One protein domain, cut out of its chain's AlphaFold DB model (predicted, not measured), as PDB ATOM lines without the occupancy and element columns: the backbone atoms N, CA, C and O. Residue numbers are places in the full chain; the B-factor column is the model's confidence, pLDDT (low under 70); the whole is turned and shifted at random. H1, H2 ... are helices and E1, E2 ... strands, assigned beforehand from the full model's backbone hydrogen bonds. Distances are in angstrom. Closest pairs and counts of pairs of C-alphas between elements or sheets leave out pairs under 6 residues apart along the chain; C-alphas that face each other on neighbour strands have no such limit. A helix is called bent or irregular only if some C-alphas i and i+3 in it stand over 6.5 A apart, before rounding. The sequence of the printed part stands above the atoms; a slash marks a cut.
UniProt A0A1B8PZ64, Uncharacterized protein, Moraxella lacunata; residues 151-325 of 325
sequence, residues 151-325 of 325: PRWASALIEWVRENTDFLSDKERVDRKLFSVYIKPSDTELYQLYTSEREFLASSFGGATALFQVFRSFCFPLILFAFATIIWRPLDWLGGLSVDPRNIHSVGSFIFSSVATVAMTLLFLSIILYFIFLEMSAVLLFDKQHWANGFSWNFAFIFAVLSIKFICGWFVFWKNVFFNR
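Overview. This is residues 151 to 325 of the 325 residues of an uncharacterized protein of Moraxella lacunata (UniProt A0A1B8PZ64). Three long helices, H4, H5 and H7, make a long, loose body in which H7 crosses both of the others, while H4 and H5 stay apart. At one end, where H4 and H7 begin, sits a head of the short helices H1, H2, H3 and H6 with a small pair of strands, E1 and E2; at the opposite end a long loop, residues 238 to 250, links H4 to H5. The printed part has 175 residues, with seven named helices and two named strands in the order H1 E1 E2 H2 H3 H4 H5 H6 H7. The class is mostly helix, and the sheet, E1 beside E2, is parallel. The whole is loose, with a radius of gyration of the C-alphas of 20.1 A, and elongated, spanning 60 by 37 by 34 A.

Arrangement. Start at H1, residues 152 to 163, which touches residues 207 to 214 of H4, residues 204 to 237, about perpendicular at 86 degrees; the closest C-alphas are those of Ile 158 and Ala 210, 5.2 A apart. Next come E1, residues 165 to 167, and E2, residues 179 to 181, parallel neighbours with N 166 and O 179 2.9 A apart, within hydrogen-bond range. H2, residues 188 to 193, touches H6, residues 278 to 285, at 88 degrees, about perpendicular, closest at the C-alphas of Leu 190 and Val 283, 7.6 A. H3, residues 197 to 202, and H4 touch only at the corner, and only just, with 3 pairs of C-alphas within 8 A, closest at Phe 200 and Gly 206, 5.3 A. H4 touches H6 with residues 205 to 213 alone, the closest C-alphas being those of Thr 209 and Ala 282, 5.4 A apart. Farther along, its residues 224 to 232 touch H7, residues 288 to 323, at a steep tilt of 50 degrees, the same way, with the C-alphas of Ala 228 and Val 305 5.6 A apart. H5, residues 251 to 274, touches H7 at a steep tilt of 40 degrees, opposite ways; the C-alphas of Phe 268 and Ala 304 are closest, 4.5 A. In H1, H3 and H5 every O i to N i+4 pair is within hydrogen-bond range; the counts are 1 of 2 in H2, 25 of 30 in H4, 3 of 4 in H6 and 24 of 32 in H7.

Along the chain. Find C-alpha 152 at (-132.395, 96.673, -67.610), where H1 begins. H4 runs 47.9 A from C-alpha 204 at (-145.713, 92.683, -73.402), with a kink of 41 degrees near residue 231; it is irregular, C-alphas 230 and 233 being 7.5 A apart. H5 is 34.9 A long. H7, 53.3 A long, has a kink of 32 degrees near residue 296, is only just irregular, with C-alphas 293 and 296 6.6 A apart, and ends at C-alpha 323, (-103.641, 78.008, -109.609).

Size, cuts and confidence. The two C-alphas farthest apart, those of Gln 192 and Arg 325, the chain's last residue, are 63.6 A apart. The printed part has no cut, and the links E1 to E2 and H4 to H5 are long. Look for pLDDT under 70 at residues 171 to 175, 186 to 188 and 324 to 325.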
ATOM      1  N   PRO A 151    -134.942  92.616 -66.446       93.75
ATOM      2  CA  PRO A 151    -133.845  93.470 -66.006       93.75
ATOM      3  C   PRO A 151    -133.481  94.500 -67.083       93.75
ATOM      4  O   PRO A 151    -133.717  94.289 -68.267       93.75
ATOM      5  N   ARG A 152    -132.779  95.574 -66.695       96.19
ATOM      6  CA  ARG A 152    -132.395  96.673 -67.610       96.19
ATOM      7  C   ARG A 152    -131.693  96.219 -68.892       96.19
ATOM      8  O   ARG A 152    -131.900  96.821 -69.938       96.19
ATOM      9  N   TRP A 153    -130.847  95.188 -68.817       96.25
ATOM     10  CA  TRP A 153    -130.169  94.657 -70.002       96.25
ATOM     11  C   TRP A 153    -131.158  93.978 -70.961       96.25
ATOM     12  O   TRP A 153    -130.996  94.101 -72.168       96.25
ATOM     13  N   ALA A 154    -132.199  93.318 -70.441       95.88
ATOM     14  CA  ALA A 154    -133.239  92.701 -71.253       95.88
ATOM     15  C   ALA A 154    -134.093  93.780 -71.923       95.88
ATOM     16  O   ALA A 154    -134.281  93.724 -73.132       95.88
ATOM     17  N   SER A 155    -134.499  94.817 -71.181       96.50
ATOM     18  CA  SER A 155    -135.213  95.972 -71.743       96.50
ATOM     19  C   SER A 155    -134.425  96.651 -72.867       96.50
ATOM     20  O   SER A 155    -134.990  96.980 -73.905       96.50
ATOM     21  N   ALA A 156    -133.110  96.825 -72.696       97.25
ATOM     22  CA  ALA A 156    -132.251  97.416 -73.724       97.25
ATOM     23  C   ALA A 156    -132.188  96.560 -75.001       97.25
ATOM     24  O   ALA A 156    -132.202  97.099 -76.104       97.25
ATOM     25  N   LEU A 157    -132.143  95.231 -74.861       97.06
ATOM     26  CA  LEU A 157    -132.168  94.308 -75.998       97.06
ATOM     27  C   LEU A 157    -133.529  94.298 -76.703       97.06
ATOM     28  O   LEU A 157    -133.574  94.266 -77.929       97.06
ATOM     29  N   ILE A 158    -134.624  94.355 -75.941       97.38
ATOM     30  CA  ILE A 158    -135.982  94.462 -76.486       97.38
ATOM     31  C   ILE A 158    -136.106  95.735 -77.317       97.38
ATOM     32  O   ILE A 158    -136.532  95.668 -78.468       97.38
ATOM     33  N   GLU A 159    -135.691  96.877 -76.770       96.88
ATOM     34  CA  GLU A 159    -135.770  98.148 -77.486       96.88
ATOM     35  C   GLU A 159    -134.882  98.152 -78.734       96.88
ATOM     36  O   GLU A 159    -135.329  98.554 -79.805       96.88
ATOM     37  N   TRP A 160    -133.677  97.583 -78.647       96.50
ATOM     38  CA  TRP A 160    -132.814  97.404 -79.812       96.50
ATOM     39  C   TRP A 160    -133.497  96.600 -80.928       96.50
ATOM     40  O   TRP A 160    -133.432  97.000 -82.092       96.50
ATOM     41  N   VAL A 161    -134.190  95.499 -80.607       95.75
ATOM     42  CA  VAL A 161    -134.963  94.748 -81.613       95.75
ATOM     43  C   VAL A 161    -136.083  95.604 -82.183       95.75
ATOM     44  O   VAL A 161    -136.254  95.620 -83.399       95.75
ATOM     45  N   ARG A 162    -136.826  96.339 -81.347       94.69
ATOM     46  CA  ARG A 162    -137.926  97.199 -81.808       94.69
ATOM     47  C   ARG A 162    -137.452  98.244 -82.810       94.69
ATOM     48  O   ARG A 162    -138.048  98.393 -83.877       94.69
ATOM     49  N   GLU A 163    -136.345  98.914 -82.508       93.00
ATOM     50  CA  GLU A 163    -135.726  99.898 -83.398       93.00
ATOM     51  C   GLU A 163    -135.251  99.265 -84.716       93.00
ATOM     52  O   GLU A 163    -135.360  99.889 -85.774       93.00
ATOM     53  N   ASN A 164    -134.796  98.007 -84.665       93.69
ATOM     54  CA  ASN A 164    -134.266  97.238 -85.794       93.69
ATOM     55  C   ASN A 164    -135.283  96.269 -86.430       93.69
ATOM     56  O   ASN A 164    -134.878  95.362 -87.158       93.69
ATOM     57  N   THR A 165    -136.585  96.462 -86.197       92.44
ATOM     58  CA  THR A 165    -137.657  95.681 -86.835       92.44
ATOM     59  C   THR A 165    -138.370  96.504 -87.903       92.44
ATOM     60  O   THR A 165    -138.773  97.647 -87.657       92.44
ATOM     61  N   ASP A 166    -138.506  95.920 -89.093       89.88
ATOM     62  CA  ASP A 166    -139.320  96.428 -90.196       89.88
ATOM     63  C   ASP A 166    -140.725  95.813 -90.199       89.88
ATOM     64  O   ASP A 166    -140.925  94.653 -89.828       89.88
ATOM     65  N   PHE A 167    -141.688  96.600 -90.672       88.50
ATOM     66  CA  PHE A 167    -143.093  96.231 -90.821       88.50
ATOM     67  C   PHE A 167    -143.369  95.917 -92.290       88.50
ATOM     68  O   PHE A 167    -143.430  96.830 -93.114       88.50
ATOM     69  N   LEU A 168    -143.514  94.640 -92.659       81.38
ATOM     70  CA  LEU A 168    -143.692  94.270 -94.073       81.38
ATOM     71  C   LEU A 168    -145.052  94.692 -94.643       81.38
ATOM     72  O   LEU A 168    -145.223  94.740 -95.865       81.38
ATOM     73  N   SER A 169    -146.015  95.010 -93.778       78.12
ATOM     74  CA  SER A 169    -147.283  95.615 -94.182       78.12
ATOM     75  C   SER A 169    -147.119  97.040 -94.743       78.12
ATOM     76  O   SER A 169    -147.889  97.438 -95.625       78.12
ATOM     77  N   ASP A 170    -146.083  97.776 -94.320       78.25
ATOM     78  CA  ASP A 170    -145.783  99.137 -94.775       78.25
ATOM     79  C   ASP A 170    -145.024  99.118 -96.116       78.25
ATOM     80  O   ASP A 170    -143.798  99.205 -96.199       78.25
ATOM     81  N   LYS A 171    -145.781  99.058 -97.219       66.50
ATOM     82  CA  LYS A 171    -145.240  99.017 -98.594       66.50
ATOM     83  C   LYS A 171    -144.418 100.251 -99.001       66.50
ATOM     84  O   LYS A 171    -143.705 100.192 -99.999       66.50
ATOM     85  N   GLU A 172    -144.523 101.357 -98.265       60.34
ATOM     86  CA  GLU A 172    -143.861 102.631 -98.581       60.34
ATOM     87  C   GLU A 172    -142.484 102.801 -97.909       60.34
ATOM     88  O   GLU A 172    -141.720 103.680 -98.308       60.34
ATOM     89  N   ARG A 173    -142.134 101.957 -96.925       57.44
ATOM     90  CA  ARG A 173    -140.867 102.026 -96.172       57.44
ATOM     91  C   ARG A 173    -140.376 100.636 -95.763       57.44
ATOM     92  O   ARG A 173    -140.533 100.218 -94.622       57.44
ATOM     93  N   VAL A 174    -139.726  99.935 -96.690       61.97
ATOM     94  CA  VAL A 174    -138.837  98.823 -96.318       61.97
ATOM     95  C   VAL A 174    -137.462  99.430 -96.043       61.97
ATOM     96  O   VAL A 174    -136.670  99.610 -96.972       61.97
ATOM     97  N   ASP A 175    -137.194  99.789 -94.786       61.31
ATOM     98  CA  ASP A 175    -135.932 100.423 -94.369       61.31
ATOM     99  C   ASP A 175    -134.745  99.430 -94.325       61.31
ATOM    100  O   ASP A 175    -133.614  99.826 -94.044       61.31
ATOM    101  N   ARG A 176    -134.966  98.157 -94.700       70.38
ATOM    102  CA  ARG A 176    -133.971  97.066 -94.745       70.38
ATOM    103  C   ARG A 176    -133.310  96.841 -93.387       70.38
ATOM    104  O   ARG A 176    -132.087  96.708 -93.292       70.38
ATOM    105  N   LYS A 177    -134.116  96.817 -92.333       86.25
ATOM    106  CA  LYS A 177    -133.656  96.541 -90.975       86.25
ATOM    107  C   LYS A 177    -133.329  95.059 -90.776       86.25
ATOM    108  O   LYS A 177    -133.579  94.216 -91.635       86.25
ATOM    109  N   LEU A 178    -132.706  94.760 -89.636       87.81
ATOM    110  CA  LEU A 178    -132.201  93.423 -89.314       87.81
ATOM    111  C   LEU A 178    -133.314  92.397 -89.117       87.81
ATOM    112  O   LEU A 178    -133.111  91.228 -89.429       87.81
ATOM    113  N   PHE A 179    -134.455  92.837 -88.597       92.75
ATOM    114  CA  PHE A 179    -135.602  91.991 -88.334       92.75
ATOM    115  C   PHE A 179    -136.811  92.439 -89.133       92.75
ATOM    116  O   PHE A 179    -136.916  93.585 -89.572       92.75
ATOM    117  N   SER A 180    -137.759  91.531 -89.297       90.81
ATOM    118  CA  SER A 180    -139.032  91.837 -89.930       90.81
ATOM    119  C   SER A 180    -140.158  91.177 -89.163       90.81
ATOM    120  O   SER A 180    -139.982  90.106 -88.585       90.81
ATOM    121  N   VAL A 181    -141.312  91.827 -89.163       90.25
ATOM    122  CA  VAL A 181    -142.551  91.230 -88.693       90.25
ATOM    123  C   VAL A 181    -143.598  91.340 -89.786       90.25
ATOM    124  O   VAL A 181    -143.729  92.381 -90.440       90.25
ATOM    125  N   TYR A 182    -144.331  90.253 -89.995       87.25
ATOM    126  CA  TYR A 182    -145.501  90.259 -90.856       87.25
ATOM    127  C   TYR A 182    -146.638  89.474 -90.219       87.25
ATOM    128  O   TYR A 182    -146.553  88.257 -90.079       87.25
ATOM    129  N   ILE A 183    -147.715  90.167 -89.845       83.88
ATOM    130  CA  ILE A 183    -148.918  89.509 -89.320       83.88
ATOM    131  C   ILE A 183    -149.916  89.386 -90.465       83.88
ATOM    132  O   ILE A 183    -150.570  90.357 -90.857       83.88
ATOM    133  N   LYS A 184    -150.032  88.181 -91.027       73.31
ATOM    134  CA  LYS A 184    -151.015  87.912 -92.078       73.31
ATOM    135  C   LYS A 184    -152.379  87.609 -91.463       73.31
ATOM    136  O   LYS A 184    -152.447  86.898 -90.467       73.31
ATOM    137  N   PRO A 185    -153.484  87.962 -92.142       71.06
ATOM    138  CA  PRO A 185    -154.813  87.461 -91.787       71.06
ATOM    139  C   PRO A 185    -154.924  85.924 -91.813       71.06
ATOM    140  O   PRO A 185    -155.842  85.363 -91.223       71.06
ATOM    141  N   SER A 186    -154.014  85.239 -92.519       67.19
ATOM    142  CA  SER A 186    -153.917  83.775 -92.533       67.19
ATOM    143  C   SER A 186    -153.247  83.187 -91.288       67.19
ATOM    144  O   SER A 186    -153.426  81.999 -91.033       67.19
ATOM    145  N   ASP A 187    -152.482  83.981 -90.534       66.31
ATOM    146  CA  ASP A 187    -151.817  83.547 -89.303       66.31
ATOM    147  C   ASP A 187    -152.795  83.700 -88.139       66.31
ATOM    148  O   ASP A 187    -152.841  84.720 -87.451       66.31
ATOM    149  N   THR A 188    -153.634  82.681 -87.953       64.44
ATOM    150  CA  THR A 188    -154.796  82.742 -87.058       64.44
ATOM    151  C   THR A 188    -154.445  83.067 -85.611       64.44
ATOM    152  O   THR A 188    -155.251  83.695 -84.942       64.44
ATOM    153  N   GLU A 189    -153.272  82.681 -85.116       80.75
ATOM    154  CA  GLU A 189    -152.922  82.816 -83.694       80.75
ATOM    155  C   GLU A 189    -152.508  84.248 -83.325       80.75
ATOM    156  O   GLU A 189    -153.096  84.864 -82.438       80.75
ATOM    157  N   LEU A 190    -151.537  84.821 -84.043       83.25
ATOM    158  CA  LEU A 190    -151.086  86.199 -83.819       83.25
ATOM    159  C   LEU A 190    -152.145  87.224 -84.229       83.25
ATOM    160  O   LEU A 190    -152.340  88.209 -83.519       83.25
ATOM    161  N   TYR A 191    -152.857  86.976 -85.332       82.88
ATOM    162  CA  TYR A 191    -153.887  87.890 -85.827       82.88
ATOM    163  C   TYR A 191    -155.132  87.936 -84.925       82.88
ATOM    164  O   TYR A 191    -155.833  88.945 -84.892       82.88
ATOM    165  N   GLN A 192    -155.409  86.872 -84.159       84.69
ATOM    166  CA  GLN A 192    -156.472  86.882 -83.145       84.69
ATOM    167  C   GLN A 192    -156.149  87.792 -81.955       84.69
ATOM    168  O   GLN A 192    -157.069  88.308 -81.323       84.69
ATOM    169  N   LEU A 193    -154.862  87.977 -81.643       86.00
ATOM    170  CA  LEU A 193    -154.411  88.758 -80.491       86.00
ATOM    171  C   LEU A 193    -154.076  90.204 -80.847       86.00
ATOM    172  O   LEU A 193    -154.273  91.090 -80.019       86.00
ATOM    173  N   TYR A 194    -153.575  90.443 -82.060       88.69
ATOM    174  CA  TYR A 194    -153.105  91.754 -82.491       88.69
ATOM    175  C   TYR A 194    -153.605  92.074 -83.892       88.69
ATOM    176  O   TYR A 194    -153.426  91.307 -84.837       88.69
ATOM    177  N   THR A 195    -154.190  93.259 -84.035       82.38
ATOM    178  CA  THR A 195    -154.741  93.732 -85.312       82.38
ATOM    179  C   THR A 195    -153.683  94.369 -86.211       82.38
ATOM    180  O   THR A 195    -153.895  94.509 -87.416       82.38
ATOM    181  N   SER A 196    -152.530  94.741 -85.643       86.25
ATOM    182  CA  SER A 196    -151.401  95.309 -86.377       86.25
ATOM    183  C   SER A 196    -150.052  94.857 -85.820       86.25
ATOM    184  O   SER A 196    -149.896  94.582 -84.632       86.25
ATOM    185  N   GLU A 197    -149.034  94.858 -86.681       89.12
ATOM    186  CA  GLU A 197    -147.650  94.542 -86.307       89.12
ATOM    187  C   GLU A 197    -147.085  95.505 -85.252       89.12
ATOM    188  O   GLU A 197    -146.318  95.104 -84.375       89.12
ATOM    189  N   ARG A 198    -147.490  96.779 -85.313       89.50
ATOM    190  CA  ARG A 198    -147.084  97.813 -84.350       89.50
ATOM    191  C   ARG A 198    -147.672  97.547 -82.969       89.50
ATOM    192  O   ARG A 198    -146.969  97.685 -81.973       89.50
ATOM    193  N   GLU A 199    -148.943  97.153 -82.918       90.94
ATOM    194  CA  GLU A 199    -149.626  96.769 -81.680       90.94
ATOM    195  C   GLU A 199    -148.955  95.550 -81.041       90.94
ATOM    196  O   GLU A 199    -148.624  95.580 -79.855       90.94
ATOM    197  N   PHE A 200    -148.663  94.521 -81.844       93.12
ATOM    198  CA  PHE A 200    -147.920  93.350 -81.390       93.12
ATOM    199  C   PHE A 200    -146.571  93.743 -80.783       93.12
ATOM    200  O   PHE A 200    -146.295  93.403 -79.634       93.12
ATOM    201  N   LEU A 201    -145.748  94.503 -81.508       92.56
ATOM    202  CA  LEU A 201    -144.389  94.840 -81.083       92.56
ATOM    203  C   LEU A 201    -144.355  95.741 -79.828       92.56
ATOM    204  O   LEU A 201    -143.423  95.658 -79.018       92.56
ATOM    205  N   ALA A 202    -145.382  96.575 -79.642       92.75
ATOM    206  CA  ALA A 202    -145.559  97.418 -78.460       92.75
ATOM    207  C   ALA A 202    -146.080  96.652 -77.227       92.75
ATOM    208  O   ALA A 202    -145.931  97.131 -76.104       92.75
ATOM    209  N   SER A 203    -146.673  95.472 -77.414       94.62
ATOM    210  CA  SER A 203    -147.231  94.667 -76.326       94.62
ATOM    211  C   SER A 203    -146.158  94.003 -75.446       94.62
ATOM    212  O   SER A 203    -144.987  93.887 -75.825       94.62
ATOM    213  N   SER A 204    -146.568  93.504 -74.273       94.88
ATOM    214  CA  SER A 204    -145.713  92.683 -73.402       94.88
ATOM    215  C   SER A 204    -145.225  91.408 -74.098       94.88
ATOM    216  O   SER A 204    -144.067  91.025 -73.931       94.88
ATOM    217  N   PHE A 205    -146.069  90.802 -74.936       95.44
ATOM    218  CA  PHE A 205    -145.711  89.612 -75.704       95.44
ATOM    219  C   PHE A 205    -144.733  89.921 -76.834       95.44
ATOM    220  O   PHE A 205    -143.801  89.155 -77.074       95.44
ATOM    221  N   GLY A 206    -144.879  91.083 -77.476       95.25
ATOM    222  CA  GLY A 206    -143.888  91.606 -78.415       95.25
ATOM    223  C   GLY A 206    -142.530  91.811 -77.751       95.25
ATOM    224  O   GLY A 206    -141.507  91.456 -78.331       95.25
ATOM    225  N   GLY A 207    -142.510  92.295 -76.503       96.38
ATOM    226  CA  GLY A 207    -141.293  92.389 -75.690       96.38
ATOM    227  C   GLY A 207    -140.659  91.024 -75.392       96.38
ATOM    228  O   GLY A 207    -139.468  90.828 -75.628       96.38
ATOM    229  N   ALA A 208    -141.455  90.048 -74.946       97.00
ATOM    230  CA  ALA A 208    -140.980  88.679 -74.726       97.00
ATOM    231  C   ALA A 208    -140.430  88.041 -76.015       97.00
ATOM    232  O   ALA A 208    -139.350  87.446 -76.003       97.00
ATOM    233  N   THR A 209    -141.132  88.232 -77.137       96.69
ATOM    234  CA  THR A 209    -140.720  87.754 -78.463       96.69
ATOM    235  C   THR A 209    -139.424  88.398 -78.914       96.69
ATOM    236  O   THR A 209    -138.530  87.695 -79.373       96.69
ATOM    237  N   ALA A 210    -139.286  89.713 -78.755       96.81
ATOM    238  CA  ALA A 210    -138.069  90.430 -79.098       96.81
ATOM    239  C   ALA A 210    -136.861  89.879 -78.329       96.81
ATOM    240  O   ALA A 210    -135.831  89.572 -78.927       96.81
ATOM    241  N   LEU A 211    -136.994  89.669 -77.017       97.56
ATOM    242  CA  LEU A 211    -135.913  89.096 -76.215       97.56
ATOM    243  C   LEU A 211    -135.576  87.659 -76.640       97.56
ATOM    244  O   LEU A 211    -134.403  87.303 -76.758       97.56
ATOM    245  N   PHE A 212    -136.589  86.836 -76.910       96.75
ATOM    246  CA  PHE A 212    -136.381  85.481 -77.413       96.75
ATOM    247  C   PHE A 212    -135.670  85.484 -78.772       96.75
ATOM    248  O   PHE A 212    -134.698  84.755 -78.968       96.75
ATOM    249  N   GLN A 213    -136.088  86.370 -79.679       95.44
ATOM    250  CA  GLN A 213    -135.487  86.564 -80.997       95.44
ATOM    251  C   GLN A 213    -133.998  86.897 -80.900       95.44
ATOM    252  O   GLN A 213    -133.207  86.376 -81.687       95.44
ATOM    253  N   VAL A 214    -133.596  87.721 -79.927       95.50
ATOM    254  CA  VAL A 214    -132.183  88.023 -79.661       95.50
ATOM    255  C   VAL A 214    -131.422  86.740 -79.364       95.50
ATOM    256  O   VAL A 214    -130.457  86.436 -80.062       95.50
ATOM    257  N   PHE A 215    -131.867  85.946 -78.387       95.31
ATOM    258  CA  PHE A 215    -131.175  84.702 -78.044       95.31
ATOM    259  C   PHE A 215    -131.046  83.771 -79.249       95.31
ATOM    260  O   PHE A 215    -129.953  83.280 -79.525       95.31
ATOM    261  N   ARG A 216    -132.116  83.610 -80.028       92.88
ATOM    262  CA  ARG A 216    -132.098  82.776 -81.235       92.88
ATOM    263  C   ARG A 216    -131.128  83.289 -82.293       92.88
ATOM    264  O   ARG A 216    -130.329  82.520 -82.819       92.88
ATOM    265  N   SER A 217    -131.154  84.587 -82.576       92.00
ATOM    266  CA  SER A 217    -130.335  85.205 -83.627       92.00
ATOM    267  C   SER A 217    -128.848  85.207 -83.266       92.00
ATOM    268  O   SER A 217    -128.006  84.885 -84.101       92.00
ATOM    269  N   PHE A 218    -128.505  85.513 -82.011       91.75
ATOM    270  CA  PHE A 218    -127.116  85.501 -81.544       91.75
ATOM    271  C   PHE A 218    -126.565  84.078 -81.377       91.75
ATOM    272  O   PHE A 218    -125.381  83.849 -81.628       91.75
ATOM    273  N   CYS A 219    -127.400  83.109 -80.991       93.19
ATOM    274  CA  CYS A 219    -126.984  81.713 -80.888       93.19
ATOM    275  C   CYS A 219    -126.984  80.977 -82.234       93.19
ATOM    276  O   CYS A 219    -126.305  79.958 -82.337       93.19
ATOM    277  N   PHE A 220    -127.651  81.486 -83.274       91.62
ATOM    278  CA  PHE A 220    -127.664  80.894 -84.618       91.62
ATOM    279  C   PHE A 220    -126.278  80.458 -85.140       91.62
ATOM    280  O   PHE A 220    -126.124  79.279 -85.474       91.62
ATOM    281  N   PRO A 221    -125.236  81.321 -85.178       92.62
ATOM    282  CA  PRO A 221    -123.909  80.904 -85.634       92.62
ATOM    283  C   PRO A 221    -123.284  79.820 -84.744       92.62
ATOM    284  O   PRO A 221    -122.572  78.953 -85.248       92.62
ATOM    285  N   LEU A 222    -123.566  79.829 -83.436       94.75
ATOM    286  CA  LEU A 222    -123.063  78.824 -82.494       94.75
ATOM    287  C   LEU A 222    -123.740  77.466 -82.708       94.75
ATOM    288  O   LEU A 222    -123.068  76.437 -82.708       94.75
ATOM    289  N   ILE A 223    -125.054  77.464 -82.946       94.06
ATOM    290  CA  ILE A 223    -125.839  76.270 -83.287       94.06
ATOM    291  C   ILE A 223    -125.321  75.677 -84.593       94.06
ATOM    292  O   ILE A 223    -125.006  74.491 -84.653       94.06
ATOM    293  N   LEU A 224    -125.156  76.511 -85.620       94.25
ATOM    294  CA  LEU A 224    -124.631  76.101 -86.916       94.25
ATOM    295  C   LEU A 224    -123.218  75.511 -86.803       94.25
ATOM    296  O   LEU A 224    -122.940  74.466 -87.393       94.25
ATOM    297  N   PHE A 225    -122.343  76.132 -86.009       94.56
ATOM    298  CA  PHE A 225    -121.006  75.610 -85.730       94.56
ATOM    299  C   PHE A 225    -121.046  74.264 -84.990       94.56
ATOM    300  O   PHE A 225    -120.300  73.345 -85.339       94.56
ATOM    301  N   ALA A 226    -121.926  74.117 -83.998       95.81
ATOM    302  CA  ALA A 226    -122.102  72.870 -83.262       95.81
ATOM    303  C   ALA A 226    -122.616  71.746 -84.175       95.81
ATOM    304  O   ALA A 226    -122.019  70.668 -84.205       95.81
ATOM    305  N   PHE A 227    -123.644  72.015 -84.989       94.62
ATOM    306  CA  PHE A 227    -124.130  71.078 -86.003       94.62
ATOM    307  C   PHE A 227    -123.019  70.694 -86.972       94.62
ATOM    308  O   PHE A 227    -122.766  69.503 -87.137       94.62
ATOM    309  N   ALA A 228    -122.310  71.666 -87.553       94.00
ATOM    310  CA  ALA A 228    -121.194  71.404 -88.458       94.00
ATOM    311  C   ALA A 228    -120.145  70.498 -87.796       94.00
ATOM    312  O   ALA A 228    -119.760  69.483 -88.363       94.00
ATOM    313  N   THR A 229    -119.750  70.792 -86.560       94.06
ATOM    314  CA  THR A 229    -118.762  70.003 -85.810       94.06
ATOM    315  C   THR A 229    -119.166  68.529 -85.651       94.06
ATOM    316  O   THR A 229    -118.305  67.643 -85.682       94.06
ATOM    317  N   ILE A 230    -120.464  68.256 -85.506       93.12
ATOM    318  CA  ILE A 230    -121.007  66.901 -85.357       93.12
ATOM    319  C   ILE A 230    -121.156  66.220 -86.724       93.12
ATOM    320  O   ILE A 230    -120.642  65.127 -86.933       93.12
ATOM    321  N   ILE A 231    -121.829  66.855 -87.685       91.62
ATOM    322  CA  ILE A 231    -122.286  66.167 -88.903       91.62
ATOM    323  C   ILE A 231    -121.327  66.289 -90.093       91.62
ATOM    324  O   ILE A 231    -121.492  65.567 -91.070       91.62
ATOM    325  N   TRP A 232    -120.301  67.148 -90.043       90.38
ATOM    326  CA  TRP A 232    -119.444  67.424 -91.208       90.38
ATOM    327  C   TRP A 232    -118.815  66.175 -91.830       90.38
ATOM    328  O   TRP A 232    -118.844  66.027 -93.052       90.38
ATOM    329  N   ARG A 233    -118.247  65.292 -90.998       87.19
ATOM    330  CA  ARG A 233    -117.632  64.023 -91.427       87.19
ATOM    331  C   ARG A 233    -118.674  62.925 -91.674       87.19
ATOM    332  O   ARG A 233    -118.600  62.325 -92.742       87.19
ATOM    333  N   PRO A 234    -119.692  62.727 -90.813       88.00
ATOM    334  CA  PRO A 234    -120.816  61.843 -91.130       88.00
ATOM    335  C   PRO A 234    -121.445  62.073 -92.507       88.00
ATOM    336  O   PRO A 234    -121.740  61.114 -93.215       88.00
ATOM    337  N   LEU A 235    -121.577  63.329 -92.943       86.88
ATOM    338  CA  LEU A 235    -122.079  63.648 -94.282       86.88
ATOM    339  C   LEU A 235    -121.184  63.103 -95.409       86.88
ATOM    340  O   LEU A 235    -121.706  62.709 -96.449       86.88
ATOM    341  N   ASP A 236    -119.860  63.050 -95.225       85.44
ATOM    342  CA  ASP A 236    -118.958  62.400 -96.192       85.44
ATOM    343  C   ASP A 236    -119.226  60.899 -96.260       85.44
ATOM    344  O   ASP A 236    -119.325  60.324 -97.345       85.44
ATOM    345  N   TRP A 237    -119.397  60.276 -95.096       82.31
ATOM    346  CA  TRP A 237    -119.582  58.837 -94.976       82.31
ATOM    347  C   TRP A 237    -120.934  58.332 -95.488       82.31
ATOM    348  O   TRP A 237    -121.062  57.153 -95.819       82.31
ATOM    349  N   LEU A 238    -121.936  59.213 -95.553       81.44
ATOM    350  CA  LEU A 238    -123.245  58.970 -96.167       81.44
ATOM    351  C   LEU A 238    -123.235  59.172 -97.694       81.44
ATOM    352  O   LEU A 238    -124.288  59.181 -98.326       81.44
ATOM    353  N   GLY A 239    -122.055  59.340 -98.301       76.62
ATOM    354  CA  GLY A 239    -121.896  59.496 -99.746       76.62
ATOM    355  C   GLY A 239    -121.804  60.948-100.217       76.62
ATOM    356  O   GLY A 239    -121.739  61.183-101.425       76.62
ATOM    357  N   GLY A 240    -121.727  61.924 -99.304       77.81
ATOM    358  CA  GLY A 240    -121.576  63.344 -99.640       77.81
ATOM    359  C   GLY A 240    -120.329  63.652-100.475       77.81
ATOM    360  O   GLY A 240    -120.346  64.594-101.263       77.81
ATOM    361  N   LEU A 241    -119.292  62.806-100.396       77.12
ATOM    362  CA  LEU A 241    -118.082  62.906-101.225       77.12
ATOM    363  C   LEU A 241    -118.359  62.831-102.733       77.12
ATOM    364  O   LEU A 241    -117.600  63.411-103.504       77.12
ATOM    365  N   SER A 242    -119.422  62.136-103.149       74.88
ATOM    366  CA  SER A 242    -119.789  61.980-104.566       74.88
ATOM    367  C   SER A 242    -120.385  63.248-105.186       74.88
ATOM    368  O   SER A 242    -120.339  63.432-106.400       74.88
ATOM    369  N   VAL A 243    -120.938  64.124-104.342       80.75
ATOM    370  CA  VAL A 243    -121.589  65.386-104.729       80.75
ATOM    371  C   VAL A 243    -120.685  66.584-104.439       80.75
ATOM    372  O   VAL A 243    -120.953  67.699-104.884       80.75
ATOM    373  N   ASP A 244    -119.603  66.358-103.700       83.62
ATOM    374  CA  ASP A 244    -118.667  67.386-103.290       83.62
ATOM    375  C   ASP A 244    -117.971  68.026-104.501       83.62
ATOM    376  O   ASP A 244    -117.313  67.316-105.271       83.62
ATOM    377  N   PRO A 245    -118.033  69.363-104.654       85.31
ATOM    378  CA  PRO A 245    -117.361  70.045-105.757       85.31
ATOM    379  C   PRO A 245    -115.844  69.800-105.826       85.31
ATOM    380  O   PRO A 245    -115.237  69.961-106.883       85.31
ATOM    381  N   ARG A 246    -115.211  69.376-104.725       85.44
ATOM    382  CA  ARG A 246    -113.782  69.022-104.680       85.44
ATOM    383  C   ARG A 246    -113.433  67.794-105.521       85.44
ATOM    384  O   ARG A 246    -112.289  67.682-105.952       85.44
ATOM    385  N   ASN A 247    -114.399  66.911-105.768       83.50
ATOM    386  CA  ASN A 247    -114.200  65.615-106.421       83.50
ATOM    387  C   ASN A 247    -114.853  65.559-107.815       83.50
ATOM    388  O   ASN A 247    -115.282  64.501-108.277       83.50
ATOM    389  N   ILE A 248    -114.979  66.703-108.496       84.31
ATOM    390  CA  ILE A 248    -115.576  66.756-109.834       84.31
ATOM    391  C   ILE A 248    -114.606  66.156-110.858       84.31
ATOM    392  O   ILE A 248    -113.542  66.712-111.133       84.31
ATOM    393  N   HIS A 249    -115.015  65.047-111.477       83.19
ATOM    394  CA  HIS A 249    -114.244  64.352-112.519       83.19
ATOM    395  C   HIS A 249    -114.934  64.332-113.893       83.19
ATOM    396  O   HIS A 249    -114.341  63.902-114.880       83.19
ATOM    397  N   SER A 250    -116.189  64.781-113.983       87.00
ATOM    398  CA  SER A 250    -116.970  64.762-115.223       87.00
ATOM    399  C   SER A 250    -117.927  65.950-115.320       87.00
ATOM    400  O   SER A 250    -118.307  66.547-114.311       87.00
ATOM    401  N   VAL A 251    -118.370  66.260-116.542       87.69
ATOM    402  CA  VAL A 251    -119.380  67.305-116.797       87.69
ATOM    403  C   VAL A 251    -120.697  66.996-116.073       87.69
ATOM    404  O   VAL A 251    -121.325  67.897-115.526       87.69
ATOM    405  N   GLY A 252    -121.097  65.721-116.011       87.19
ATOM    406  CA  GLY A 252    -122.299  65.305-115.282       87.19
ATOM    407  C   GLY A 252    -122.195  65.575-113.777       87.19
ATOM    408  O   GLY A 252    -123.115  66.143-113.194       87.19
ATOM    409  N   SER A 253    -121.050  65.242-113.168       85.81
ATOM    410  CA  SER A 253    -120.766  65.551-111.760       85.81
ATOM    411  C   SER A 253    -120.752  67.065-111.511       85.81
ATOM    412  O   SER A 253    -121.372  67.524-110.558       85.81
ATOM    413  N   PHE A 254    -120.173  67.856-112.421       88.88
ATOM    414  CA  PHE A 254    -120.178  69.319-112.329       88.88
ATOM    415  C   PHE A 254    -121.596  69.912-112.306       88.88
ATOM    416  O   PHE A 254    -121.907  70.759-111.464       88.88
ATOM    417  N   ILE A 255    -122.464  69.473-113.226       90.12
ATOM    418  CA  ILE A 255    -123.855  69.941-113.307       90.12
ATOM    419  C   ILE A 255    -124.612  69.540-112.040       90.12
ATOM    420  O   ILE A 255    -125.282  70.376-111.437       90.12
ATOM    421  N   PHE A 256    -124.476  68.285-111.608       89.44
ATOM    422  CA  PHE A 256    -125.159  67.788-110.418       89.44
ATOM    423  C   PHE A 256    -124.728  68.539-109.151       89.44
ATOM    424  O   PHE A 256    -125.583  69.043-108.424       89.44
ATOM    425  N   SER A 257    -123.421  68.704-108.925       90.06
ATOM    426  CA  SER A 257    -122.886  69.481-107.800       90.06
ATOM    427  C   SER A 257    -123.345  70.940-107.838       90.06
ATOM    428  O   SER A 257    -123.639  71.518-106.792       90.06
ATOM    429  N   SER A 258    -123.470  71.538-109.026       91.19
ATOM    430  CA  SER A 258    -123.965  72.911-109.199       91.19
ATOM    431  C   SER A 258    -125.440  73.039-108.809       91.19
ATOM    432  O   SER A 258    -125.786  73.895-107.994       91.19
ATOM    433  N   VAL A 259    -126.304  72.152-109.314       92.19
ATOM    434  CA  VAL A 259    -127.733  72.118-108.953       92.19
ATOM    435  C   VAL A 259    -127.908  71.861-107.456       92.19
ATOM    436  O   VAL A 259    -128.666  72.568-106.794       92.19
ATOM    437  N   ALA A 260    -127.162  70.903-106.900       90.75
ATOM    438  CA  ALA A 260    -127.202  70.594-105.478       90.75
ATOM    439  C   ALA A 260    -126.748  71.788-104.621       90.75
ATOM    440  O   ALA A 260    -127.372  72.088-103.609       90.75
ATOM    441  N   THR A 261    -125.723  72.531-105.051       91.75
ATOM    442  CA  THR A 261    -125.275  73.755-104.365       91.75
ATOM    443  C   THR A 261    -126.354  74.821-104.348       91.75
ATOM    444  O   THR A 261    -126.627  75.382-103.289       91.75
ATOM    445  N   VAL A 262    -127.006  75.077-105.484       92.56
ATOM    446  CA  VAL A 262    -128.106  76.047-105.553       92.56
ATOM    447  C   VAL A 262    -129.246  75.633-104.623       92.56
ATOM    448  O   VAL A 262    -129.684  76.443-103.811       92.56
ATOM    449  N   ALA A 263    -129.677  74.370-104.672       92.19
ATOM    450  CA  ALA A 263    -130.749  73.865-103.816       92.19
ATOM    451  C   ALA A 263    -130.416  74.008-102.319       92.19
ATOM    452  O   ALA A 263    -131.217  74.551-101.559       92.19
ATOM    453  N   MET A 264    -129.216  73.591-101.900       91.50
ATOM    454  CA  MET A 264    -128.783  73.701-100.500       91.50
ATOM    455  C   MET A 264    -128.630  75.159-100.056       91.50
ATOM    456  O   MET A 264    -128.987  75.490 -98.929       91.50
ATOM    457  N   THR A 265    -128.173  76.046-100.944       91.12
ATOM    458  CA  THR A 265    -128.047  77.483-100.652       91.12
ATOM    459  C   THR A 265    -129.411  78.146-100.490       91.12
ATOM    460  O   THR A 265    -129.582  78.977 -99.601       91.12
ATOM    461  N   LEU A 266    -130.406  77.763-101.295       91.69
ATOM    462  CA  LEU A 266    -131.776  78.254-101.135       91.69
ATOM    463  C   LEU A 266    -132.379  77.808 -99.799       91.69
ATOM    464  O   LEU A 266    -132.958  78.630 -99.095       91.69
ATOM    465  N   LEU A 267    -132.180  76.544 -99.411       91.06
ATOM    466  CA  LEU A 267    -132.605  76.048 -98.098       91.06
ATOM    467  C   LEU A 267    -131.876  76.767 -96.956       91.06
ATOM    468  O   LEU A 267    -132.502  77.135 -95.964       91.06
ATOM    469  N   PHE A 268    -130.575  77.028 -97.105       90.81
ATOM    470  CA  PHE A 268    -129.817  77.818 -96.139       90.81
ATOM    471  C   PHE A 268    -130.373  79.240 -95.997       90.81
ATOM    472  O   PHE A 268    -130.554  79.718 -94.879       90.81
ATOM    473  N   LEU A 269    -130.724  79.890 -97.110       90.19
ATOM    474  CA  LEU A 269    -131.357  81.204 -97.094       90.19
ATOM    475  C   LEU A 269    -132.718  81.171 -96.385       90.19
ATOM    476  O   LEU A 269    -133.003  82.067 -95.598       90.19
ATOM    477  N   SER A 270    -133.534  80.134 -96.598       87.56
ATOM    478  CA  SER A 270    -134.805  79.967 -95.878       87.56
ATOM    479  C   SER A 270    -134.612  79.893 -94.361       87.56
ATOM    480  O   SER A 270    -135.410  80.456 -93.618       87.56
ATOM    481  N   ILE A 271    -133.535  79.252 -93.898       88.31
ATOM    482  CA  ILE A 271    -133.196  79.193 -92.470       88.31
ATOM    483  C   ILE A 271    -132.790  80.574 -91.965       88.31
ATOM    484  O   ILE A 271    -133.271  81.000 -90.924       88.31
ATOM    485  N   ILE A 272    -131.947  81.302 -92.701       87.62
ATOM    486  CA  ILE A 272    -131.570  82.672 -92.321       87.62
ATOM    487  C   ILE A 272    -132.820  83.547 -92.185       87.62
ATOM    488  O   ILE A 272    -132.969  84.243 -91.186       87.62
ATOM    489  N   LEU A 273    -133.746  83.463 -93.144       87.12
ATOM    490  CA  LEU A 273    -135.013  84.192 -93.092       87.12
ATOM    491  C   LEU A 273    -135.841  83.806 -91.862       87.12
ATOM    492  O   LEU A 273    -136.343  84.682 -91.166       87.12
ATOM    493  N   TYR A 274    -135.925  82.518 -91.529       86.81
ATOM    494  CA  TYR A 274    -136.608  82.048 -90.321       86.81
ATOM    495  C   TYR A 274    -136.048  82.667 -89.023       86.81
ATOM    496  O   TYR A 274    -136.808  82.922 -88.093       86.81
ATOM    497  N   PHE A 275    -134.747  82.971 -88.971       87.44
ATOM    498  CA  PHE A 275    -134.100  83.682 -87.856       87.44
ATOM    499  C   PHE A 275    -134.166  85.218 -87.962       87.44
ATOM    500  O   PHE A 275    -133.655  85.902 -87.082       87.44
ATOM    501  N   ILE A 276    -134.784  85.781 -89.002       88.44
ATOM    502  CA  ILE A 276    -135.006  87.230 -89.171       88.44
ATOM    503  C   ILE A 276    -136.457  87.611 -88.831       88.44
ATOM    504  O   ILE A 276    -136.710  88.714 -88.342       88.44
ATOM    505  N   PHE A 277    -137.402  86.700 -89.074       89.75
ATOM    506  CA  PHE A 277    -138.834  86.929 -88.884       89.75
ATOM    507  C   PHE A 277    -139.281  86.750 -87.428       89.75
ATOM    508  O   PHE A 277    -139.213  85.649 -86.878       89.75
ATOM    509  N   LEU A 278    -139.790  87.825 -86.812       91.12
ATOM    510  CA  LEU A 278    -140.257  87.818 -85.420       91.12
ATOM    511  C   LEU A 278    -141.494  86.946 -85.226       91.12
ATOM    512  O   LEU A 278    -141.612  86.304 -84.181       91.12
ATOM    513  N   GLU A 279    -142.406  86.898 -86.200       88.69
ATOM    514  CA  GLU A 279    -143.623  86.091 -86.086       88.69
ATOM    515  C   GLU A 279    -143.304  84.605 -85.881       88.69
ATOM    516  O   GLU A 279    -143.970  83.929 -85.099       88.69
ATOM    517  N   MET A 280    -142.214  84.111 -86.482       88.81
ATOM    518  CA  MET A 280    -141.784  82.721 -86.322       88.81
ATOM    519  C   MET A 280    -141.327  82.430 -84.892       88.81
ATOM    520  O   MET A 280    -141.529  81.327 -84.396       88.81
ATOM    521  N   SER A 281    -140.718  83.405 -84.215       91.69
ATOM    522  CA  SER A 281    -140.354  83.283 -82.801       91.69
ATOM    523  C   SER A 281    -141.553  83.448 -81.877       91.69
ATOM    524  O   SER A 281    -141.630  82.735 -80.880       91.69
ATOM    525  N   ALA A 282    -142.502  84.322 -82.216       91.94
ATOM    526  CA  ALA A 282    -143.734  84.490 -81.451       91.94
ATOM    527  C   ALA A 282    -144.552  83.193 -81.403       91.94
ATOM    528  O   ALA A 282    -144.972  82.787 -80.325       91.94
ATOM    529  N   VAL A 283    -144.704  82.497 -82.537       90.44
ATOM    530  CA  VAL A 283    -145.436  81.218 -82.591       90.44
ATOM    531  C   VAL A 283    -144.833  80.185 -81.632       90.44
ATOM    532  O   VAL A 283    -145.560  79.500 -80.922       90.44
ATOM    533  N   LEU A 284    -143.504  80.096 -81.538       91.50
ATOM    534  CA  LEU A 284    -142.848  79.151 -80.622       91.50
ATOM    535  C   LEU A 284    -143.020  79.517 -79.144       91.50
ATOM    536  O   LEU A 284    -142.862  78.645 -78.295       91.50
ATOM    537  N   LEU A 285    -143.295  80.787 -78.834       93.75
ATOM    538  CA  LEU A 285    -143.455  81.262 -77.462       93.75
ATOM    539  C   LEU A 285    -144.839  80.996 -76.869       93.75
ATOM    540  O   LEU A 285    -144.987  81.162 -75.660       93.75
ATOM    541  N   PHE A 286    -145.833  80.598 -77.671       91.62
ATOM    542  CA  PHE A 286    -147.184  80.357 -77.157       91.62
ATOM    543  C   PHE A 286    -147.204  79.291 -76.066       91.62
ATOM    544  O   PHE A 286    -147.750  79.517 -74.989       91.62
ATOM    545  N   ASP A 287    -146.584  78.143 -76.331       90.62
ATOM    546  CA  ASP A 287    -146.399  77.086 -75.349       90.62
ATOM    547  C   ASP A 287    -145.332  76.073 -75.806       90.62
ATOM    548  O   ASP A 287    -144.793  76.114 -76.919       90.62
ATOM    549  N   LYS A 288    -145.048  75.103 -74.931       92.12
ATOM    550  CA  LYS A 288    -144.130  73.994 -75.219       92.12
ATOM    551  C   LYS A 288    -144.554  73.151 -76.428       92.12
ATOM    552  O   LYS A 288    -143.687  72.551 -77.061       92.12
ATOM    553  N   GLN A 289    -145.850  73.056 -76.733       92.25
ATOM    554  CA  GLN A 289    -146.358  72.256 -77.846       92.25
ATOM    555  C   GLN A 289    -146.057  72.932 -79.185       92.25
ATOM    556  O   GLN A 289    -145.600  72.258 -80.107       92.25
ATOM    557  N   HIS A 290    -146.237  74.249 -79.289       92.12
ATOM    558  CA  HIS A 290    -145.858  75.019 -80.474       92.12
ATOM    559  C   HIS A 290    -144.351  74.947 -80.705       92.12
ATOM    560  O   HIS A 290    -143.908  74.679 -81.826       92.12
ATOM    561  N   TRP A 291    -143.560  75.077 -79.637       94.31
ATOM    562  CA  TRP A 291    -142.118  74.859 -79.709       94.31
ATOM    563  C   TRP A 291    -141.764  73.448 -80.198       94.31
ATOM    564  O   TRP A 291    -140.956  73.302 -81.112       94.31
ATOM    565  N   ALA A 292    -142.408  72.406 -79.659       93.12
ATOM    566  CA  ALA A 292    -142.168  71.019 -80.061       93.12
ATOM    567  C   ALA A 292    -142.564  70.748 -81.524       93.12
ATOM    568  O   ALA A 292    -141.831  70.071 -82.245       93.12
ATOM    569  N   ASN A 293    -143.679  71.318 -81.993       90.19
ATOM    570  CA  ASN A 293    -144.096  71.243 -83.396       90.19
ATOM    571  C   ASN A 293    -143.055  71.918 -84.308       90.19
ATOM    572  O   ASN A 293    -142.666  71.373 -85.347       90.19
ATOM    573  N   GLY A 294    -142.554  73.082 -83.882       85.94
ATOM    574  CA  GLY A 294    -141.504  73.829 -84.566       85.94
ATOM    575  C   GLY A 294    -140.121  73.177 -84.495       85.94
ATOM    576  O   GLY A 294    -139.299  73.417 -85.375       85.94
ATOM    577  N   PHE A 295    -139.860  72.314 -83.509       86.69
ATOM    578  CA  PHE A 295    -138.543  71.718 -83.270       86.69
ATOM    579  C   PHE A 295    -138.009  70.937 -84.477       86.69
ATOM    580  O   PHE A 295    -136.804  70.934 -84.729       86.69
ATOM    581  N   SER A 296    -138.903  70.325 -85.261       81.75
ATOM    582  CA  SER A 296    -138.553  69.611 -86.495       81.75
ATOM    583  C   SER A 296    -137.839  70.496 -87.527       81.75
ATOM    584  O   SER A 296    -136.984  70.004 -88.265       81.75
ATOM    585  N   TRP A 297    -138.081  71.811 -87.530       82.62
ATOM    586  CA  TRP A 297    -137.373  72.748 -88.405       82.62
ATOM    587  C   TRP A 297    -135.872  72.817 -88.121       82.62
ATOM    588  O   TRP A 297    -135.110  73.188 -89.012       82.62
ATOM    589  N   ASN A 298    -135.403  72.369 -86.949       84.38
ATOM    590  CA  ASN A 298    -133.970  72.263 -86.678       84.38
ATOM    591  C   ASN A 298    -133.260  71.250 -87.598       84.38
ATOM    592  O   ASN A 298    -132.059  71.383 -87.821       84.38
ATOM    593  N   PHE A 299    -133.968  70.292 -88.219       81.56
ATOM    594  CA  PHE A 299    -133.371  69.445 -89.263       81.56
ATOM    595  C   PHE A 299    -132.861  70.258 -90.456       81.56
ATOM    596  O   PHE A 299    -131.927  69.830 -91.136       81.56
ATOM    597  N   ALA A 300    -133.408  71.455 -90.685       85.12
ATOM    598  CA  ALA A 300    -132.954  72.319 -91.759       85.12
ATOM    599  C   ALA A 300    -131.482  72.739 -91.588       85.12
ATOM    600  O   ALA A 300    -130.783  72.914 -92.587       85.12
ATOM    601  N   PHE A 301    -130.950  72.794 -90.357       88.19
ATOM    602  CA  PHE A 301    -129.528  73.075 -90.114       88.19
ATOM    603  C   PHE A 301    -128.586  72.101 -90.835       88.19
ATOM    604  O   PHE A 301    -127.473  72.486 -91.193       88.19
ATOM    605  N   ILE A 302    -129.027  70.873 -91.130       88.69
ATOM    606  CA  ILE A 302    -128.253  69.927 -91.944       88.69
ATOM    607  C   ILE A 302    -128.015  70.496 -93.349       88.69
ATOM    608  O   ILE A 302    -126.894  70.443 -93.859       88.69
ATOM    609  N   PHE A 303    -129.037  71.098 -93.960       88.25
ATOM    610  CA  PHE A 303    -128.926  71.733 -95.273       88.25
ATOM    611  C   PHE A 303    -128.044  72.984 -95.235       88.25
ATOM    612  O   PHE A 303    -127.279  73.210 -96.168       88.25
ATOM    613  N   ALA A 304    -128.072  73.750 -94.138       90.81
ATOM    614  CA  ALA A 304    -127.148  74.867 -93.934       90.81
ATOM    615  C   ALA A 304    -125.682  74.399 -93.935       90.81
ATOM    616  O   ALA A 304    -124.844  74.957 -94.646       90.81
ATOM    617  N   VAL A 305    -125.374  73.330 -93.192       92.69
ATOM    618  CA  VAL A 305    -124.025  72.746 -93.158       92.69
ATOM    619  C   VAL A 305    -123.614  72.218 -94.535       92.69
ATOM    620  O   VAL A 305    -122.490  72.472 -94.971       92.69
ATOM    621  N   LEU A 306    -124.516  71.533 -95.248       90.94
ATOM    622  CA  LEU A 306    -124.271  71.068 -96.618       90.94
ATOM    623  C   LEU A 306    -123.989  72.228 -97.578       90.94
ATOM    624  O   LEU A 306    -123.037  72.159 -98.353       90.94
ATOM    625  N   SER A 307    -124.764  73.309 -97.490       91.75
ATOM    626  CA  SER A 307    -124.554  74.514 -98.292       91.75
ATOM    627  C   SER A 307    -123.159  75.090 -98.072       91.75
ATOM    628  O   SER A 307    -122.443  75.353 -99.036       91.75
ATOM    629  N   ILE A 308    -122.742  75.250 -96.813       91.69
ATOM    630  CA  ILE A 308    -121.409  75.766 -96.467       91.69
ATOM    631  C   ILE A 308    -120.327  74.843 -97.015       91.69
ATOM    632  O   ILE A 308    -119.372  75.305 -97.638       91.69
ATOM    633  N   LYS A 309    -120.498  73.531 -96.838       90.88
ATOM    634  CA  LYS A 309    -119.558  72.528 -97.332       90.88
ATOM    635  C   LYS A 309    -119.380  72.600 -98.846       90.88
ATOM    636  O   LYS A 309    -118.243  72.589 -99.315       90.88
ATOM    637  N   PHE A 310    -120.466  72.736 -99.603       90.94
ATOM    638  CA  PHE A 310    -120.403  72.867-101.059       90.94
ATOM    639  C   PHE A 310    -119.787  74.193-101.495       90.94
ATOM    640  O   PHE A 310    -118.930  74.195-102.374       90.94
ATOM    641  N   ILE A 311    -120.137  75.308-100.849       91.12
ATOM    642  CA  ILE A 311    -119.518  76.614-101.119       91.12
ATOM    643  C   ILE A 311    -117.998  76.543-100.892       91.12
ATOM    644  O   ILE A 311    -117.225  76.923-101.772       91.12
ATOM    645  N   CYS A 312    -117.548  75.982 -99.763       90.56
ATOM    646  CA  CYS A 312    -116.128  75.728 -99.502       90.56
ATOM    647  C   CYS A 312    -115.500  74.807-100.558       90.56
ATOM    648  O   CYS A 312    -114.372  75.046-100.993       90.56
ATOM    649  N   GLY A 313    -116.225  73.775-100.993       90.44
ATOM    650  CA  GLY A 313    -115.775  72.870-102.043       90.44
ATOM    651  C   GLY A 313    -115.536  73.583-103.373       90.44
ATOM    652  O   GLY A 313    -114.502  73.362-104.001       90.44
ATOM    653  N   TRP A 314    -116.426  74.500-103.764       93.44
ATOM    654  CA  TRP A 314    -116.255  75.321-104.964       93.44
ATOM    655  C   TRP A 314    -115.025  76.217-104.888       93.44
ATOM    656  O   TRP A 314    -114.290  76.310-105.869       93.44
ATOM    657  N   PHE A 315    -114.750  76.834-103.735       90.75
ATOM    658  CA  PHE A 315    -113.524  77.617-103.557       90.75
ATOM    659  C   PHE A 315    -112.266  76.777-103.815       90.75
ATOM    660  O   PHE A 315    -111.347  77.236-104.495       90.75
ATOM    661  N   VAL A 316    -112.230  75.535-103.324       88.94
ATOM    662  CA  VAL A 316    -111.109  74.610-103.559       88.94
ATOM    663  C   VAL A 316    -111.046  74.164-105.021       88.94
ATOM    664  O   VAL A 316    -109.964  74.166-105.606       88.94
ATOM    665  N   PHE A 317    -112.186  73.829-105.631       89.94
ATOM    666  CA  PHE A 317    -112.268  73.456-107.044       89.94
ATOM    667  C   PHE A 317    -111.696  74.557-107.943       89.94
ATOM    668  O   PHE A 317    -110.763  74.313-108.708       89.94
ATOM    669  N   TRP A 318    -112.186  75.792-107.798       89.75
ATOM    670  CA  TRP A 318    -111.708  76.928-108.585       89.75
ATOM    671  C   TRP A 318    -110.241  77.232-108.314       89.75
ATOM    672  O   TRP A 318    -109.492  77.482-109.256       89.75
ATOM    673  N   LYS A 319    -109.795  77.138-107.055       90.06
ATOM    674  CA  LYS A 319    -108.375  77.275-106.727       90.06
ATOM    675  C   LYS A 319    -107.526  76.278-107.522       90.06
ATOM    676  O   LYS A 319    -106.541  76.679-108.131       90.06
ATOM    677  N   ASN A 320    -107.910  75.005-107.550       86.75
ATOM    678  CA  ASN A 320    -107.164  73.975-108.274       86.75
ATOM    679  C   ASN A 320    -107.179  74.218-109.792       86.75
ATOM    680  O   ASN A 320    -106.157  74.046-110.446       86.75
ATOM    681  N   VAL A 321    -108.305  74.672-110.349       86.00
ATOM    682  CA  VAL A 321    -108.428  74.971-111.786       86.00
ATOM    683  C   VAL A 321    -107.573  76.172-112.209       86.00
ATOM    684  O   VAL A 321    -106.981  76.141-113.288       86.00
ATOM    685  N   PHE A 322    -107.518  77.228-111.392       86.69
ATOM    686  CA  PHE A 322    -106.830  78.475-111.742       86.69
ATOM    687  C   PHE A 322    -105.359  78.525-111.315       86.69
ATOM    688  O   PHE A 322    -104.573  79.168-112.004       86.69
ATOM    689  N   PHE A 323    -104.980  77.877-110.206       79.44
ATOM    690  CA  PHE A 323    -103.641  78.008-109.609       79.44
ATOM    691  C   PHE A 323    -102.773  76.744-109.670       79.44
ATOM    692  O   PHE A 323    -101.571  76.863-109.468       79.44
ATOM    693  N   ASN A 324    -103.335  75.562-109.955       61.94
ATOM    694  CA  ASN A 324    -102.555  74.333-110.186       61.94
ATOM    695  C   ASN A 324    -102.491  73.964-111.682       61.94
ATOM    696  O   ASN A 324    -102.427  72.783-112.025       61.94
ATOM    697  N   ARG A 325    -102.538  74.971-112.565       49.47
ATOM    698  CA  ARG A 325    -102.163  74.822-113.976       49.47
ATOM    699  C   ARG A 325    -100.684  75.085-114.174       49.47
ATOM    700  O   ARG A 325    -100.216  76.122-113.655       49.47
TER     701      ARG A 325